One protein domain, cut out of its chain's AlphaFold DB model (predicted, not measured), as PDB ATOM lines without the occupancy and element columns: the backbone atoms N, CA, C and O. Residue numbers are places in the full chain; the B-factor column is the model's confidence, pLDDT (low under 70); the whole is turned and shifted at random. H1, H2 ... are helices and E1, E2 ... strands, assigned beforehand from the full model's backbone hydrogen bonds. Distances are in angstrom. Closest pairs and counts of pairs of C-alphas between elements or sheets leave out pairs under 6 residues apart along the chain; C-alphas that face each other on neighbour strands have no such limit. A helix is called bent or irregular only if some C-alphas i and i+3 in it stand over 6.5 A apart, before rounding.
ATOM      1  N   VAL A 104     161.682 145.369 146.174       77.00
ATOM      2  CA  VAL A 104     160.561 146.318 146.206       77.00
ATOM      3  C   VAL A 104     160.972 147.639 146.867       77.00
ATOM      4  O   VAL A 104     160.515 148.703 146.455       77.00
ATOM      5  N   GLU A 105     161.873 147.581 147.848       78.81
ATOM      6  CA  GLU A 105     162.450 148.742 148.540       78.81
ATOM      7  C   GLU A 105     163.063 149.750 147.562       78.81
ATOM      8  O   GLU A 105     162.719 150.929 147.600       78.81
ATOM      9  N   ASP A 106     163.886 149.276 146.623       80.44
ATOM     10  CA  ASP A 106     164.572 150.138 145.660       80.44
ATOM     11  C   ASP A 106     163.570 150.881 144.758       80.44
ATOM     12  O   ASP A 106     163.732 152.064 144.457       80.44
ATOM     13  N   ILE A 107     162.492 150.196 144.362       80.25
ATOM     14  CA  ILE A 107     161.396 150.761 143.564       80.25
ATOM     15  C   ILE A 107     160.655 151.846 144.356       80.25
ATOM     16  O   ILE A 107     160.389 152.934 143.835       80.25
ATOM     17  N   LEU A 108     160.331 151.563 145.619       81.06
ATOM     18  CA  LEU A 108     159.637 152.499 146.503       81.06
ATOM     19  C   LEU A 108     160.485 153.735 146.807       81.06
ATOM     20  O   LEU A 108     159.956 154.849 146.830       81.06
ATOM     21  N   ASP A 109     161.788 153.562 147.002       84.12
ATOM     22  CA  ASP A 109     162.714 154.659 147.263       84.12
ATOM     23  C   ASP A 109     162.843 155.580 146.051       84.12
ATOM     24  O   ASP A 109     162.792 156.802 146.193       84.12
ATOM     25  N   ILE A 110     162.917 155.023 144.841       84.38
ATOM     26  CA  ILE A 110     162.926 155.813 143.602       84.38
ATOM     27  C   ILE A 110     161.610 156.578 143.432       84.38
ATOM     28  O   ILE A 110     161.617 157.752 143.052       84.38
ATOM     29  N   MET A 111     160.479 155.951 143.765       80.81
ATOM     30  CA  MET A 111     159.168 156.592 143.693       80.81
ATOM     31  C   MET A 111     159.044 157.763 144.682       80.81
ATOM     32  O   MET A 111     158.535 158.821 144.304       80.81
ATOM     33  N   LYS A 112     159.540 157.603 145.918       83.38
ATOM     34  CA  LYS A 112     159.568 158.659 146.948       83.38
ATOM     35  C   LYS A 112     160.515 159.801 146.579       83.38
ATOM     36  O   LYS A 112     160.137 160.965 146.684       83.38
ATOM     37  N   ASN A 113     161.713 159.466 146.107       83.81
ATOM     38  CA  ASN A 113     162.736 160.441 145.721       83.81
ATOM     39  C   ASN A 113     162.411 161.130 144.389       83.81
ATOM     40  O   ASN A 113     162.997 162.155 144.046       83.81
ATOM     41  N   GLY A 114     161.447 160.591 143.641       82.25
ATOM     42  CA  GLY A 114     160.942 161.203 142.426       82.25
ATOM     43  C   GLY A 114     161.908 161.139 141.251       82.25
ATOM     44  O   GLY A 114     161.782 161.936 140.326       82.25
ATOM     45  N   GLY A 115     162.849 160.205 141.257       85.31
ATOM     46  CA  GLY A 115     163.773 160.000 140.151       85.31
ATOM     47  C   GLY A 115     164.978 159.183 140.562       85.31
ATOM     48  O   GLY A 115     165.247 159.007 141.751       85.31
ATOM     49  N   LEU A 116     165.737 158.748 139.561       86.81
ATOM     50  CA  LEU A 116     167.140 158.436 139.772       86.81
ATOM     51  C   LEU A 116     167.928 159.743 139.960       86.81
ATOM     52  O   LEU A 116     167.595 160.774 139.368       86.81
ATOM     53  N   ASP A 117     168.954 159.673 140.803       90.00
ATOM     54  CA  ASP A 117     169.927 160.745 141.015       90.00
ATOM     55  C   ASP A 117     171.039 160.672 139.957       90.00
ATOM     56  O   ASP A 117     171.377 159.578 139.491       90.00
ATOM     57  N   ASN A 118     171.644 161.807 139.601       87.88
ATOM     58  CA  ASN A 118     172.684 161.863 138.566       87.88
ATOM     59  C   ASN A 118     173.893 160.968 138.883       87.88
ATOM     60  O   ASN A 118     174.438 160.326 137.982       87.88
ATOM     61  N   SER A 119     174.270 160.844 140.158       88.06
ATOM     62  CA  SER A 119     175.344 159.939 140.590       88.06
ATOM     63  C   SER A 119     175.022 158.465 140.290       88.06
ATOM     64  O   SER A 119     175.847 157.738 139.729       88.06
ATOM     65  N   LYS A 120     173.787 158.037 140.590       87.75
ATOM     66  CA  LYS A 120     173.294 156.682 140.308       87.75
ATOM     67  C   LYS A 120     173.195 156.429 138.810       87.75
ATOM     68  O   LYS A 120     173.548 155.338 138.386       87.75
ATOM     69  N   ILE A 121     172.776 157.424 138.025       88.06
ATOM     70  CA  ILE A 121     172.699 157.346 136.557       88.06
ATOM     71  C   ILE A 121     174.083 157.108 135.953       88.06
ATOM     72  O   ILE A 121     174.236 156.228 135.110       88.06
ATOM     73  N   LEU A 122     175.099 157.860 136.385       88.00
ATOM     74  CA  LEU A 122     176.470 157.682 135.895       88.00
ATOM     75  C   LEU A 122     177.000 156.284 136.225       88.00
ATOM     76  O   LEU A 122     177.583 155.621 135.368       88.00
ATOM     77  N   TYR A 123     176.739 155.807 137.443       86.44
ATOM     78  CA  TYR A 123     177.132 154.467 137.863       86.44
ATOM     79  C   TYR A 123     176.393 153.366 137.085       86.44
ATOM     80  O   TYR A 123     177.030 152.459 136.551       86.44
ATOM     81  N   THR A 124     175.063 153.440 136.952       85.44
ATOM     82  CA  THR A 124     174.281 152.445 136.198       85.44
ATOM     83  C   THR A 124     174.631 152.461 134.716       85.44
ATOM     84  O   THR A 124     174.746 151.397 134.113       85.44
ATOM     85  N   ARG A 125     174.896 153.632 134.132       86.62
ATOM     86  CA  ARG A 125     175.346 153.756 132.741       86.62
ATOM     87  C   ARG A 125     176.726 153.139 132.544       86.62
ATOM     88  O   ARG A 125     176.945 152.439 131.559       86.62
ATOM     89  N   ALA A 126     177.633 153.312 133.500       84.38
ATOM     90  CA  ALA A 126     178.921 152.631 133.481       84.38
ATOM     91  C   ALA A 126     178.786 151.109 133.691       84.38
ATOM     92  O   ALA A 126     179.557 150.337 133.133       84.38
ATOM     93  N   LEU A 127     177.776 150.622 134.413       83.12
ATOM     94  CA  LEU A 127     177.545 149.178 134.555       83.12
ATOM     95  C   LEU A 127     176.896 148.541 133.315       83.12
ATOM     96  O   LEU A 127     177.380 147.524 132.821       83.12
ATOM     97  N   TYR A 128     175.810 149.126 132.808       82.31
ATOM     98  CA  TYR A 128     174.959 148.523 131.774       82.31
ATOM     99  C   TYR A 128     175.246 149.037 130.358       82.31
ATOM    100  O   TYR A 128     174.996 148.326 129.389       82.31
ATOM    101  N   GLY A 129     175.850 150.219 130.228       83.69
ATOM    102  CA  GLY A 129     176.036 150.899 128.950       83.69
ATOM    103  C   GLY A 129     174.795 151.675 128.508       83.69
ATOM    104  O   GLY A 129     173.834 151.842 129.257       83.69
ATOM    105  N   THR A 130     174.843 152.180 127.280       84.00
ATOM    106  CA  THR A 130     173.710 152.828 126.607       84.00
ATOM    107  C   THR A 130     172.707 151.786 126.119       84.00
ATOM    108  O   THR A 130     173.110 150.704 125.687       84.00
ATOM    109  N   ASN A 131     171.423 152.141 126.080       83.75
ATOM    110  CA  ASN A 131     170.347 151.345 125.488       83.75
ATOM    111  C   ASN A 131     170.395 151.396 123.945       83.75
ATOM    112  O   ASN A 131     169.476 151.854 123.270       83.75
ATOM    113  N   ASN A 132     171.521 150.968 123.379       79.75
ATOM    114  CA  ASN A 132     171.723 150.842 121.944       79.75
ATOM    115  C   ASN A 132     171.926 149.360 121.608       79.75
ATOM    116  O   ASN A 132     172.622 148.630 122.309       79.75
ATOM    117  N   VAL A 226     168.543 154.279 131.270       88.56
ATOM    118  CA  VAL A 226     169.246 153.317 132.128       88.56
ATOM    119  C   VAL A 226     168.249 152.509 132.961       88.56
ATOM    120  O   VAL A 226     167.123 152.959 133.183       88.56
ATOM    121  N   PRO A 227     168.633 151.312 133.449       87.06
ATOM    122  CA  PRO A 227     167.774 150.531 134.329       87.06
ATOM    123  C   PRO A 227     167.320 151.347 135.538       87.06
ATOM    124  O   PRO A 227     168.089 152.142 136.080       87.06
ATOM    125  N   MET A 228     166.085 151.097 135.977       86.06
ATOM    126  CA  MET A 228     165.422 151.809 137.077       86.06
ATOM    127  C   MET A 228     165.060 153.278 136.789       86.06
ATOM    128  O   MET A 228     164.540 153.952 137.682       86.06
ATOM    129  N   ASP A 229     165.263 153.788 135.570       88.69
ATOM    130  CA  ASP A 229     164.689 155.079 135.180       88.69
ATOM    131  C   ASP A 229     163.157 155.024 135.215       88.69
ATOM    132  O   ASP A 229     162.536 154.021 134.852       88.69
ATOM    133  N   MET A 230     162.547 156.140 135.623       89.19
ATOM    134  CA  MET A 230     161.100 156.319 135.583       89.19
ATOM    135  C   MET A 230     160.687 156.993 134.284       89.19
ATOM    136  O   MET A 230     160.919 158.188 134.111       89.19
ATOM    137  N   ILE A 231     160.046 156.244 133.400       90.06
ATOM    138  CA  ILE A 231     159.531 156.729 132.123       90.06
ATOM    139  C   ILE A 231     158.083 157.188 132.287       90.06
ATOM    140  O   ILE A 231     157.276 156.553 132.968       90.06
ATOM    141  N   LEU A 232     157.773 158.311 131.644       89.25
ATOM    142  CA  LEU A 232     156.443 158.884 131.501       89.25
ATOM    143  C   LEU A 232     155.981 158.654 130.061       89.25
ATOM    144  O   LEU A 232     156.524 159.269 129.144       89.25
ATOM    145  N   LEU A 233     154.979 157.796 129.875       87.44
ATOM    146  CA  LEU A 233     154.385 157.523 128.563       87.44
ATOM    147  C   LEU A 233     153.102 158.333 128.333       87.44
ATOM    148  O   LEU A 233     152.371 158.640 129.283       87.44
ATOM    149  N   SER A 234     152.837 158.628 127.062       85.31
ATOM    150  CA  SER A 234     151.619 159.236 126.530       85.31
ATOM    151  C   SER A 234     150.820 158.289 125.641       85.31
ATOM    152  O   SER A 234     151.308 157.259 125.177       85.31
ATOM    153  N   GLU A 235     149.544 158.621 125.431       86.50
ATOM    154  CA  GLU A 235     148.699 157.893 124.482       86.50
ATOM    155  C   GLU A 235     149.299 157.987 123.074       86.50
ATOM    156  O   GLU A 235     149.632 159.072 122.597       86.50
ATOM    157  N   GLY A 236     149.442 156.844 122.406       86.75
ATOM    158  CA  GLY A 236     150.062 156.746 121.089       86.75
ATOM    159  C   GLY A 236     151.577 156.528 121.096       86.75
ATOM    160  O   GLY A 236     152.119 156.259 120.022       86.75
ATOM    161  N   ASP A 237     152.243 156.586 122.256       87.75
ATOM    162  CA  ASP A 237     153.685 156.360 122.349       87.75
ATOM    163  C   ASP A 237     154.060 154.902 122.056       87.75
ATOM    164  O   ASP A 237     153.378 153.951 122.457       87.75
ATOM    165  N   ASN A 238     155.202 154.736 121.389       88.12
ATOM    166  CA  ASN A 238     155.846 153.442 121.200       88.12
ATOM    167  C   ASN A 238     156.803 153.166 122.359       88.12
ATOM    168  O   ASN A 238     157.638 154.006 122.711       88.12
ATOM    169  N   ILE A 239     156.717 151.963 122.910       89.44
ATOM    170  CA  ILE A 239     157.538 151.525 124.034       89.44
ATOM    171  C   ILE A 239     158.942 151.160 123.532       89.44
ATOM    172  O   ILE A 239     159.088 150.292 122.676       89.44
ATOM    173  N   GLN A 240     159.977 151.831 124.047       85.81
ATOM    174  CA  GLN A 240     161.362 151.708 123.547       85.81
ATOM    175  C   GLN A 240     162.200 150.629 124.246       85.81
ATOM    176  O   GLN A 240     163.203 150.173 123.708       85.81
ATOM    177  N   CYS A 241     161.818 150.246 125.458       86.75
ATOM    178  CA  CYS A 241     162.496 149.250 126.285       86.75
ATOM    179  C   CYS A 241     161.453 148.488 127.103       86.75
ATOM    180  O   CYS A 241     160.302 148.917 127.180       86.75
ATOM    181  N   ASP A 242     161.842 147.371 127.707       88.81
ATOM    182  CA  ASP A 242     160.937 146.627 128.576       88.81
ATOM    183  C   ASP A 242     160.686 147.415 129.867       88.81
ATOM    184  O   ASP A 242     161.604 147.966 130.480       88.81
ATOM    185  N   LEU A 243     159.423 147.502 130.280       89.06
ATOM    186  CA  LEU A 243     158.987 148.343 131.390       89.06
ATOM    187  C   LEU A 243     158.112 147.582 132.373       89.06
ATOM    188  O   LEU A 243     157.354 146.695 131.998       89.06
ATOM    189  N   VAL A 244     158.143 148.007 133.632       87.81
ATOM    190  CA  VAL A 244     157.200 147.584 134.672       87.81
ATOM    191  C   VAL A 244     156.307 148.741 135.038       87.81
ATOM    192  O   VAL A 244     156.772 149.816 135.424       87.81
ATOM    193  N   LEU A 245     155.005 148.505 134.955       88.19
ATOM    194  CA  LEU A 245     153.991 149.459 135.352       88.19
ATOM    195  C   LEU A 245     153.940 149.554 136.877       88.19
ATOM    196  O   LEU A 245     153.531 148.615 137.555       88.19
ATOM    197  N   VAL A 246     154.330 150.708 137.421       84.31
ATOM    198  CA  VAL A 246     154.306 150.966 138.872       84.31
ATOM    199  C   VAL A 246     153.003 151.637 139.291       84.31
ATOM    200  O   VAL A 246     152.513 151.421 140.396       84.31
ATOM    201  N   LYS A 247     152.412 152.450 138.411       82.06
ATOM    202  CA  LYS A 247     151.198 153.206 138.723       82.06
ATOM    203  C   LYS A 247     150.261 153.300 137.529       82.06
ATOM    204  O   LYS A 247     150.690 153.706 136.453       82.06
ATOM    205  N   GLY A 248     148.979 153.035 137.779       82.56
ATOM    206  CA  GLY A 248     147.908 153.173 136.795       82.56
ATOM    207  C   GLY A 248     147.540 151.867 136.101       82.56
ATOM    208  O   GLY A 248     148.031 150.787 136.432       82.56
ATOM    209  N   TYR A 249     146.653 152.005 135.128       86.38
ATOM    210  CA  TYR A 249     146.215 150.948 134.232       86.38
ATOM    211  C   TYR A 249     146.367 151.438 132.798       86.38
ATOM    212  O   TYR A 249     146.191 152.628 132.525       86.38
ATOM    213  N   LEU A 250     146.684 150.539 131.873       87.69
ATOM    214  CA  LEU A 250     146.890 150.920 130.481       87.69
ATOM    215  C   LEU A 250     146.442 149.830 129.519       87.69
ATOM    216  O   LEU A 250     146.435 148.644 129.844       87.69
ATOM    217  N   LEU A 251     146.068 150.265 128.325       90.81
ATOM    218  CA  LEU A 251     145.705 149.410 127.209       90.81
ATOM    219  C   LEU A 251     146.826 149.474 126.173       90.81
ATOM    220  O   LEU A 251     147.143 150.563 125.686       90.81
ATOM    221  N   VAL A 252     147.418 148.328 125.845       91.88
ATOM    222  CA  VAL A 252     148.546 148.233 124.911       91.88
ATOM    223  C   VAL A 252     148.207 147.334 123.738       91.88
ATOM    224  O   VAL A 252     147.541 146.310 123.876       91.88
ATOM    225  N   ASP A 253     148.683 147.753 122.575       93.44
ATOM    226  CA  ASP A 253     148.719 146.955 121.366       93.44
ATOM    227  C   ASP A 253     150.014 146.129 121.341       93.44
ATOM    228  O   ASP A 253     151.107 146.676 121.154       93.44
ATOM    229  N   GLU A 254     149.887 144.819 121.558       91.88
ATOM    230  CA  GLU A 254     150.992 143.858 121.459       91.88
ATOM    231  C   GLU A 254     151.052 143.162 120.086       91.88
ATOM    232  O   GLU A 254     151.859 142.251 119.900       91.88
ATOM    233  N   SER A 255     150.259 143.601 119.098       90.69
ATOM    234  CA  SER A 255     150.169 142.954 117.779       90.69
ATOM    235  C   SER A 255     151.501 142.879 117.035       90.69
ATOM    236  O   SER A 255     151.730 141.930 116.286       90.69
ATOM    237  N   SER A 256     152.412 143.828 117.273       86.50
ATOM    238  CA  SER A 256     153.763 143.820 116.698       86.50
ATOM    239  C   SER A 256     154.617 142.642 117.178       86.50
ATOM    240  O   SER A 256     155.523 142.222 116.456       86.50
ATOM    241  N   LEU A 257     154.333 142.111 118.371       84.56
ATOM    242  CA  LEU A 257     155.122 141.068 119.022       84.56
ATOM    243  C   LEU A 257     154.407 139.713 119.062       84.56
ATOM    244  O   LEU A 257     155.046 138.686 118.845       84.56
ATOM    245  N   THR A 258     153.100 139.696 119.335       86.19
ATOM    246  CA  THR A 258     152.300 138.462 119.430       86.19
ATOM    247  C   THR A 258     151.566 138.125 118.133       86.19
ATOM    248  O   THR A 258     151.194 136.972 117.928       86.19
ATOM    249  N   GLY A 259     151.352 139.105 117.249       88.75
ATOM    250  CA  GLY A 259     150.497 138.958 116.068       88.75
ATOM    251  C   GLY A 259     148.995 138.993 116.374       88.75
ATOM    252  O   GLY A 259     148.184 138.891 115.455       88.75
ATOM    253  N   GLU A 260     148.605 139.156 117.641       87.88
ATOM    254  CA  GLU A 260     147.206 139.282 118.046       87.88
ATOM    255  C   GLU A 260     146.777 140.750 117.979       87.88
ATOM    256  O   GLU A 260     147.379 141.616 118.603       87.88
ATOM    257  N   SER A 261     145.712 141.048 117.234       87.88
ATOM    258  CA  SER A 261     145.208 142.420 117.065       87.88
ATOM    259  C   SER A 261     144.339 142.911 118.229       87.88
ATOM    260  O   SER A 261     143.804 144.018 118.176       87.88
ATOM    261  N   ILE A 262     144.105 142.067 119.236       91.94
ATOM    262  CA  ILE A 262     143.256 142.400 120.378       91.94
ATOM    263  C   ILE A 262     144.127 143.123 121.405       91.94
ATOM    264  O   ILE A 262     145.131 142.565 121.848       91.94
ATOM    265  N   PRO A 263     143.761 144.347 121.810       90.12
ATOM    266  CA  PRO A 263     144.553 145.083 122.775       90.12
ATOM    267  C   PRO A 263     144.501 144.424 124.157       90.12
ATOM    268  O   PRO A 263     143.445 143.978 124.613       90.12
ATOM    269  N   VAL A 264     145.642 144.404 124.843       90.88
ATOM    270  CA  VAL A 264     145.814 143.756 126.147       90.88
ATOM    271  C   VAL A 264     145.769 144.803 127.256       90.88
ATOM    272  O   VAL A 264     146.390 145.866 127.171       90.88
ATOM    273  N   PHE A 265     145.027 144.499 128.320       90.38
ATOM    274  CA  PHE A 265     144.942 145.352 129.501       90.38
ATOM    275  C   PHE A 265     146.075 145.036 130.477       90.38
ATOM    276  O   PHE A 265     146.247 143.891 130.891       90.38
ATOM    277  N   LYS A 266     146.818 146.065 130.879       89.50
ATOM    278  CA  LYS A 266     147.964 145.968 131.784       89.50
ATOM    279  C   LYS A 266     147.681 146.702 133.089       89.50
ATOM    280  O   LYS A 266     147.051 147.763 133.109       89.50
ATOM    281  N   LYS A 267     148.146 146.119 134.191       88.06
ATOM    282  CA  LYS A 267     147.854 146.554 135.561       88.06
ATOM    283  C   LYS A 267     149.133 146.849 136.314       88.06
ATOM    284  O   LYS A 267     150.089 146.083 136.224       88.06
ATOM    285  N   SER A 268     149.153 147.949 137.064       85.69
ATOM    286  CA  SER A 268     150.307 148.271 137.896       85.69
ATOM    287  C   SER A 268     150.606 147.148 138.873       85.69
ATOM    288  O   SER A 268     149.679 146.548 139.421       85.69
ATOM    289  N   ILE A 269     151.887 146.918 139.133       80.75
ATOM    290  CA  ILE A 269     152.305 145.981 140.161       80.75
ATOM    291  C   ILE A 269     151.761 146.471 141.509       80.75
ATOM    292  O   ILE A 269     152.003 147.605 141.930       80.75
ATOM    293  N   THR A 270     150.950 145.645 142.168       69.50
ATOM    294  CA  THR A 270     150.389 145.998 143.473       69.50
ATOM    295  C   THR A 270     151.490 145.876 144.513       69.50
ATOM    296  O   THR A 270     151.755 144.797 145.041       69.50
ATOM    297  N   ILE A 271     152.155 146.989 144.807       64.75
ATOM    298  CA  ILE A 271     153.111 147.062 145.906       64.75
ATOM    299  C   ILE A 271     152.298 147.219 147.194       64.75
ATOM    300  O   ILE A 271     151.949 148.329 147.592       64.75
ATOM    301  N   ASN A 272     151.924 146.097 147.817       54.34
ATOM    302  CA  ASN A 272     151.238 146.115 149.107       54.34
ATOM    303  C   ASN A 272     152.184 146.674 150.177       54.34
ATOM    304  O   ASN A 272     153.014 145.962 150.729       54.34
ATOM    305  N   LEU A 273     152.023 147.960 150.483       50.81
ATOM    306  CA  LEU A 273     152.752 148.679 151.535       50.81
ATOM    307  C   LEU A 273     152.364 148.230 152.961       50.81
ATOM    308  O   LEU A 273     152.946 148.713 153.926       50.81
ATOM    309  N   SER A 274     151.362 147.355 153.106       45.38
ATOM    310  CA  SER A 274     150.708 147.017 154.378       45.38
ATOM    311  C   SER A 274     151.077 145.652 154.971       45.38
ATOM    312  O   SER A 274     150.674 145.368 156.097       45.38
ATOM    313  N   SER A 275     151.836 144.799 154.275       40.97
ATOM    314  CA  SER A 275     152.327 143.540 154.847       40.97
ATOM    315  C   SER A 275     153.788 143.683 155.280       40.97
ATOM    316  O   SER A 275     154.645 144.089 154.503       40.97
ATOM    317  N   ASN A 276     154.083 143.306 156.528       44.00
ATOM    318  CA  ASN A 276     155.398 143.354 157.193       44.00
ATOM    319  C   ASN A 276     156.530 142.532 156.519       44.00
ATOM    320  O   ASN A 276     157.562 142.290 157.138       44.00
ATOM    321  N   ASN A 277     156.381 142.115 155.259       47.06
ATOM    322  CA  ASN A 277     157.415 141.441 154.475       47.06
ATOM    323  C   ASN A 277     158.006 142.411 153.444       47.06
ATOM    324  O   ASN A 277     157.780 142.303 152.240       47.06
ATOM    325  N   ILE A 278     158.779 143.367 153.956       50.62
ATOM    326  CA  ILE A 278     159.469 144.410 153.185       50.62
ATOM    327  C   ILE A 278     160.531 143.791 152.245       50.62
ATOM    328  O   ILE A 278     160.699 144.263 151.127       50.62
ATOM    329  N   ASN A 279     161.079 142.618 152.597       51.97
ATOM    330  CA  ASN A 279     162.082 141.873 151.815       51.97
ATOM    331  C   ASN A 279     161.527 141.096 150.597       51.97
ATOM    332  O   ASN A 279     162.140 140.118 150.153       51.97
ATOM    333  N   THR A 280     160.355 141.451 150.065       64.62
ATOM    334  CA  THR A 280     159.832 140.764 148.877       64.62
ATOM    335  C   THR A 280     160.660 141.148 147.653       64.62
ATOM    336  O   THR A 280     160.811 142.317 147.298       64.62
ATOM    337  N   LYS A 281     161.255 140.143 147.011       69.06
ATOM    338  CA  LYS A 281     161.926 140.312 145.727       69.06
ATOM    339  C   LYS A 281     160.905 140.115 144.618       69.06
ATOM    340  O   LYS A 281     160.189 139.114 144.619       69.06
ATOM    341  N   ILE A 282     160.847 141.053 143.678       72.06
ATOM    342  CA  ILE A 282     160.064 140.872 142.458       72.06
ATOM    343  C   ILE A 282     160.949 140.126 141.472       72.06
ATOM    344  O   ILE A 282     161.961 140.659 141.020       72.06
ATOM    345  N   GLU A 283     160.565 138.894 141.160       74.12
ATOM    346  CA  GLU A 283     161.160 138.124 140.075       74.12
ATOM    347  C   GLU A 283     160.321 138.335 138.815       74.12
ATOM    348  O   GLU A 283     159.186 137.868 138.716       74.12
ATOM    349  N   PHE A 284     160.869 139.055 137.838       68.44
ATOM    350  CA  PHE A 284     160.121 139.461 136.641       68.44
ATOM    351  C   PHE A 284     159.789 138.300 135.697       68.44
ATOM    352  O   PHE A 284     158.924 138.431 134.836       68.44
ATOM    353  N   CYS A 285     160.424 137.142 135.884       67.62
ATOM    354  CA  CYS A 285     160.074 135.913 135.176       67.62
ATOM    355  C   CYS A 285     158.812 135.232 135.737       67.62
ATOM    356  O   CYS A 285     158.326 134.269 135.142       67.62
ATOM    357  N   ASN A 286     158.282 135.694 136.873       75.06
ATOM    358  CA  ASN A 286     157.108 135.092 137.485       75.06
ATOM    359  C   ASN A 286     155.835 135.466 136.692       75.06
ATOM    360  O   ASN A 286     155.569 136.658 136.499       75.06
ATOM    361  N   PRO A 287     155.010 134.488 136.263       76.12
ATOM    362  CA  PRO A 287     153.796 134.745 135.483       76.12
ATOM    363  C   PRO A 287     152.797 135.679 136.176       76.12
ATOM    364  O   PRO A 287     152.010 136.328 135.493       76.12
ATOM    365  N   ILE A 288     152.855 135.799 137.506       77.12
ATOM    366  CA  ILE A 288     152.005 136.706 138.291       77.12
ATOM    367  C   ILE A 288     152.189 138.173 137.866       77.12
ATOM    368  O   ILE A 288     151.231 138.942 137.891       77.12
ATOM    369  N   TYR A 289     153.396 138.566 137.447       78.12
ATOM    370  CA  TYR A 289     153.711 139.952 137.078       78.12
ATOM    371  C   TYR A 289     153.596 140.228 135.575       78.12
ATOM    372  O   TYR A 289     153.865 141.345 135.136       78.12
ATOM    373  N   ARG A 290     153.161 139.246 134.775       81.94
ATOM    374  CA  ARG A 290     153.051 139.369 133.311       81.94
ATOM    375  C   ARG A 290     152.141 140.523 132.879       81.94
ATOM    376  O   ARG A 290     152.448 141.221 131.912       81.94
ATOM    377  N   ASP A 291     151.063 140.761 133.622       85.75
ATOM    378  CA  ASP A 291     150.112 141.847 133.352       85.75
ATOM    379  C   ASP A 291     150.673 143.232 133.709       85.75
ATOM    380  O   ASP A 291     150.104 144.248 133.316       85.75
ATOM    381  N   SER A 292     151.788 143.294 134.439       87.00
ATOM    382  CA  SER A 292     152.470 144.537 134.811       87.00
ATOM    383  C   SER A 292     153.653 144.870 133.909       87.00
ATOM    384  O   SER A 292     154.173 145.981 133.997       87.00
ATOM    385  N   ILE A 293     154.076 143.942 133.048       88.06
ATOM    386  CA  ILE A 293     155.219 144.123 132.151       88.06
ATOM    387  C   ILE A 293     154.735 144.627 130.791       88.06
ATOM    388  O   ILE A 293     153.807 144.065 130.196       88.06
ATOM    389  N   LEU A 294     155.390 145.672 130.296       89.69
ATOM    390  CA  LEU A 294     155.265 146.172 128.933       89.69
ATOM    391  C   LEU A 294     156.528 145.831 128.159       89.69
ATOM    392  O   LEU A 294     157.629 145.960 128.689       89.69
ATOM    393  N   LEU A 295     156.357 145.423 126.909       89.06
ATOM    394  CA  LEU A 295     157.450 144.937 126.077       89.06
ATOM    395  C   LEU A 295     157.867 146.003 125.064       89.06
ATOM    396  O   LEU A 295     157.023 146.731 124.527       89.06
ATOM    397  N   ALA A 296     159.165 146.082 124.786       87.62
ATOM    398  CA  ALA A 296     159.701 146.962 123.757       87.62
ATOM    399  C   ALA A 296     159.068 146.666 122.382       87.62
ATOM    400  O   ALA A 296     158.867 145.514 122.000       87.62
ATOM    401  N   GLY A 297     158.750 147.715 121.621       86.56
ATOM    402  CA  GLY A 297     158.117 147.623 120.302       86.56
ATOM    403  C   GLY A 297     156.586 147.547 120.313       86.56
ATOM    404  O   GLY A 297     155.977 147.520 119.241       86.56
ATOM    405  N   THR A 298     155.955 147.538 121.489       90.62
ATOM    406  CA  THR A 298     154.492 147.623 121.638       90.62
ATOM    407  C   THR A 298     154.029 149.082 121.706       90.62
ATOM    408  O   THR A 298     154.836 149.993 121.928       90.62
ATOM    409  N   LYS A 299     152.735 149.334 121.477       91.00
ATOM    410  CA  LYS A 299     152.186 150.697 121.406       91.00
ATOM    411  C   LYS A 299     151.142 150.942 122.487       91.00
ATOM    412  O   LYS A 299     150.234 150.138 122.678       91.00
ATOM    413  N   VAL A 300     151.230 152.087 123.160       90.31
ATOM    414  CA  VAL A 300     150.222 152.496 124.142       90.31
ATOM    415  C   VAL A 300     149.003 153.061 123.424       90.31
ATOM    416  O   VAL A 300     149.109 154.000 122.637       90.31
ATOM    417  N   ILE A 301     147.829 152.507 123.718       90.56
ATOM    418  CA  ILE A 301     146.561 152.985 123.168       90.56
ATOM    419  C   ILE A 301     145.947 154.021 124.110       90.56
ATOM    420  O   ILE A 301     145.666 155.133 123.673       90.56
ATOM    421  N   LYS A 302     145.733 153.658 125.385       86.94
ATOM    422  CA  LYS A 302     144.996 154.476 126.371       86.94
ATOM    423  C   LYS A 302     145.446 154.237 127.812       86.94
ATOM    424  O   LYS A 302     145.903 153.139 128.139       86.94
ATOM    425  N   PHE A 303     145.221 155.235 128.672       83.88
ATOM    426  CA  PHE A 303     145.424 155.156 130.126       83.88
ATOM    427  C   PHE A 303     144.111 155.198 130.916       83.88
ATOM    428  O   PHE A 303     143.162 155.885 130.541       83.88
ATOM    429  N   TYR A 304     144.096 154.512 132.061       79.62
ATOM    430  CA  TYR A 304     142.998 154.519 133.029       79.62
ATOM    431  C   TYR A 304     143.526 154.760 134.450       79.62
ATOM    432  O   TYR A 304     144.640 154.351 134.800       79.62
ATOM    433  N   ASP A 305     142.729 155.436 135.281       67.50
ATOM    434  CA  ASP A 305     143.116 155.768 136.656       67.50
ATOM    435  C   ASP A 305     142.827 154.620 137.639       67.50
ATOM    436  O   ASP A 305     141.953 153.783 137.412       67.50
ATOM    437  N   GLN A 306     143.543 154.599 138.767       62.16
ATOM    438  CA  GLN A 306     143.433 153.529 139.767       62.16
ATOM    439  C   GLN A 306     142.071 153.483 140.491       62.16
ATOM    440  O   GLN A 306     141.744 152.458 141.086       62.16
ATOM    441  N   GLY A 307     141.284 154.565 140.433       57.16
ATOM    442  CA  GLY A 307     140.014 154.703 141.155       57.16
ATOM    443  C   GLY A 307     138.757 154.312 140.374       57.16
ATOM    444  O   GLY A 307     137.775 153.915 140.989       57.16
ATOM    445  N   GLU A 308     138.767 154.384 139.039       58.00
ATOM    446  CA  GLU A 308     137.599 154.085 138.198       58.00
ATOM    447  C   GLU A 308     138.071 153.521 136.855       58.00
ATOM    448  O   GLU A 308     138.633 154.243 136.032       58.00
ATOM    449  N   LEU A 309     137.805 152.232 136.616       55.16
ATOM    450  CA  LEU A 309     138.330 151.438 135.491       55.16
ATOM    451  C   LEU A 309     137.923 151.941 134.082       55.16
ATOM    452  O   LEU A 309     138.268 151.318 133.086       55.16
ATOM    453  N   PHE A 310     137.186 153.053 133.988       55.25
ATOM    454  CA  PHE A 310     136.600 153.572 132.750       55.25
ATOM    455  C   PHE A 310     136.554 155.106 132.654       55.25
ATOM    456  O   PHE A 310     136.031 155.618 131.664       55.25
ATOM    457  N   LYS A 311     137.092 155.865 133.625       55.97
ATOM    458  CA  LYS A 311     137.209 157.323 133.460       55.97
ATOM    459  C   LYS A 311     138.528 157.669 132.778       55.97
ATOM    460  O   LYS A 311     139.606 157.454 133.328       55.97
ATOM    461  N   GLN A 312     138.410 158.193 131.560       55.28
ATOM    462  CA  GLN A 312     139.530 158.734 130.801       55.28
ATOM    463  C   GLN A 312     140.045 160.002 131.488       55.28
ATOM    464  O   GLN A 312     139.262 160.795 132.014       55.28
ATOM    465  N   LYS A 313     141.365 160.187 131.498       56.62
ATOM    466  CA  LYS A 313     142.011 161.342 132.125       56.62
ATOM    467  C   LYS A 313     142.538 162.291 131.054       56.62
ATOM    468  O   LYS A 313     143.099 161.844 130.066       56.62
ATOM    469  N   GLU A 314     142.402 163.595 131.286       53.94
ATOM    470  CA  GLU A 314     142.856 164.647 130.357       53.94
ATOM    471  C   GLU A 314     144.375 164.907 130.408       53.94
ATOM    472  O   GLU A 314     144.910 165.639 129.579       53.94
ATOM    473  N   ASN A 315     145.102 164.311 131.364       55.03
ATOM    474  CA  ASN A 315     146.550 164.490 131.464       55.03
ATOM    475  C   ASN A 315     147.292 163.584 130.469       55.03
ATOM    476  O   ASN A 315     147.166 162.364 130.574       55.03
ATOM    477  N   PRO A 316     148.169 164.134 129.606       54.44
ATOM    478  CA  PRO A 316     148.838 163.346 128.575       54.44
ATOM    479  C   PRO A 316     149.895 162.372 129.113       54.44
ATOM    480  O   PRO A 316     150.313 161.497 128.372       54.44
ATOM    481  N   TYR A 317     150.344 162.492 130.371       56.78
ATOM    482  CA  TYR A 317     151.406 161.656 130.950       56.78
ATOM    483  C   TYR A 317     150.960 161.086 132.298       56.78
ATOM    484  O   TYR A 317     151.102 161.749 133.331       56.78
ATOM    485  N   PHE A 318     150.397 159.879 132.319       56.94
ATOM    486  CA  PHE A 318     149.946 159.265 133.573       56.94
ATOM    487  C   PHE A 318     150.250 157.768 133.618       56.94
ATOM    488  O   PHE A 318     149.372 156.917 133.647       56.94
ATOM    489  N   GLY A 319     151.537 157.454 133.667       62.06
ATOM    490  CA  GLY A 319     152.036 156.122 133.971       62.06
ATOM    491  C   GLY A 319     153.477 156.273 134.405       62.06
ATOM    492  O   GLY A 319     154.289 156.793 133.647       62.06
ATOM    493  N   LEU A 320     153.772 155.914 135.653       71.44
ATOM    494  CA  LEU A 320     155.149 155.823 136.112       71.44
ATOM    495  C   LEU A 320     155.596 154.396 135.810       71.44
ATOM    496  O   LEU A 320     155.039 153.438 136.356       71.44
ATOM    497  N   LEU A 321     156.541 154.270 134.893       74.50
ATOM    498  CA  LEU A 321     157.044 152.993 134.413       74.50
ATOM    499  C   LEU A 321     158.514 152.879 134.760       74.50
ATOM    500  O   LEU A 321     159.255 153.828 134.539       74.50
ATOM    501  N   LEU A 322     158.929 151.741 135.301       76.44
ATOM    502  CA  LEU A 322     160.334 151.481 135.580       76.44
ATOM    503  C   LEU A 322     160.947 150.638 134.480       76.44
ATOM    504  O   LEU A 322     160.397 149.603 134.116       76.44
ATOM    505  N   VAL A 323     162.100 151.073 133.988       76.69
ATOM    506  CA  VAL A 323     162.869 150.341 132.982       76.69
ATOM    507  C   VAL A 323     163.403 149.049 133.575       76.69
ATOM    508  O   VAL A 323     164.181 149.069 134.536       76.69
ATOM    509  N   LEU A 324     163.005 147.942 132.955       70.44
ATOM    510  CA  LEU A 324     163.589 146.632 133.159       70.44
ATOM    511  C   LEU A 324     164.718 146.388 132.172       70.44
ATOM    512  O   LEU A 324     164.646 146.747 131.002       70.44
TER     513      LEU A 324
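What this domain is: This is residues 104 to 132 and 226 to 324 of the 326 residues of the protein "Calcium-transporting ATPase, putative" of Cryptosporidium muris (strain RN66) (UniProt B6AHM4). Two small three-stranded sheets set at an angle make the core, joined by the tight turn from E2 to E3, with the short helix H4 beside both, next to E2 and E4. H1 grazes the sheet with E1, H2 lies farther out, H3 follows E3, and two long loops, residues 268 to 280 and 305 to 319, have no named element. The printed part has 128 residues, with helices and strands in the order H1 H2 E1 E2 E3 H3 E4 E5 H4 E6 E7; the class is mixed, and under half of the residues are in named elements. The sheets run E1 E7 E2 and E4 E3 E6, both antiparallel. The whole is compact, with a radius of gyration of the C-alphas of 15.0 A and spans of 39 by 39 by 31 A.

Where its parts are: Find C-alpha 104 at (160.561, 146.318, 146.206); there H1, residues 104 to 113, begins and runs 14.3 A. H2, residues 118 to 128, runs 15.1 A. After the cut come E1, residues 230 to 232, E2, residues 243 to 247, and E3, residues 249 to 253, 13.7 A long. Next are H3, residues 255 to 258, E4, residues 264 to 267, E5, residues 281 to 283, and H4, residues 287 to 292, irregular with C-alphas 288 and 291 7.4 A apart. E6, residues 299 to 304, runs 15.3 A, and E7, residues 320 to 323, ends at C-alpha 323, (162.869, 150.341, 132.982).

How they stand to each other: Look first at E7, the inner strand: N 231 and O 321 are 2.8 A apart toward E1, and N 244 and O 322 2.8 A toward E2. In the other sheet E3 is inner, with N 266 and O 250 2.8 A apart toward E4 and N 253 and O 299 2.8 A toward E6. H4 stands at the level of both sheets, only just so for E4 E3 E6, at a height of 3.9 A; its closest C-alphas are Asp 291 to Lys 266 of E4, 4.9 A, and Ser 292 to Leu 245 of E2, 5.2 A. H1 only grazes the sheet E1 E7 E2 with residues 107 to 111. H2 and H3 are on neither sheet. E5 pairs with no named strand. Every O i to N i+4 pair is within hydrogen-bond range in H1 and H2; H4 has 0 of 2, with 2 of 3 O i to N i+3 pairs, and H3 is too short for an i+4 pair.

The domain as a whole: The farthest C-alphas, Ala 126 and Phe 310, are 42.3 A apart. Residues 133 to 225 are not printed; C-alphas 132 and 226 are 10.8 A apart across the cut. The links E4 to E5 and E6 to E7 are long. Mean pLDDT of the printed part is 78.8, and residues 270 to 281, 284 to 285 and 305 to 319 are under 70.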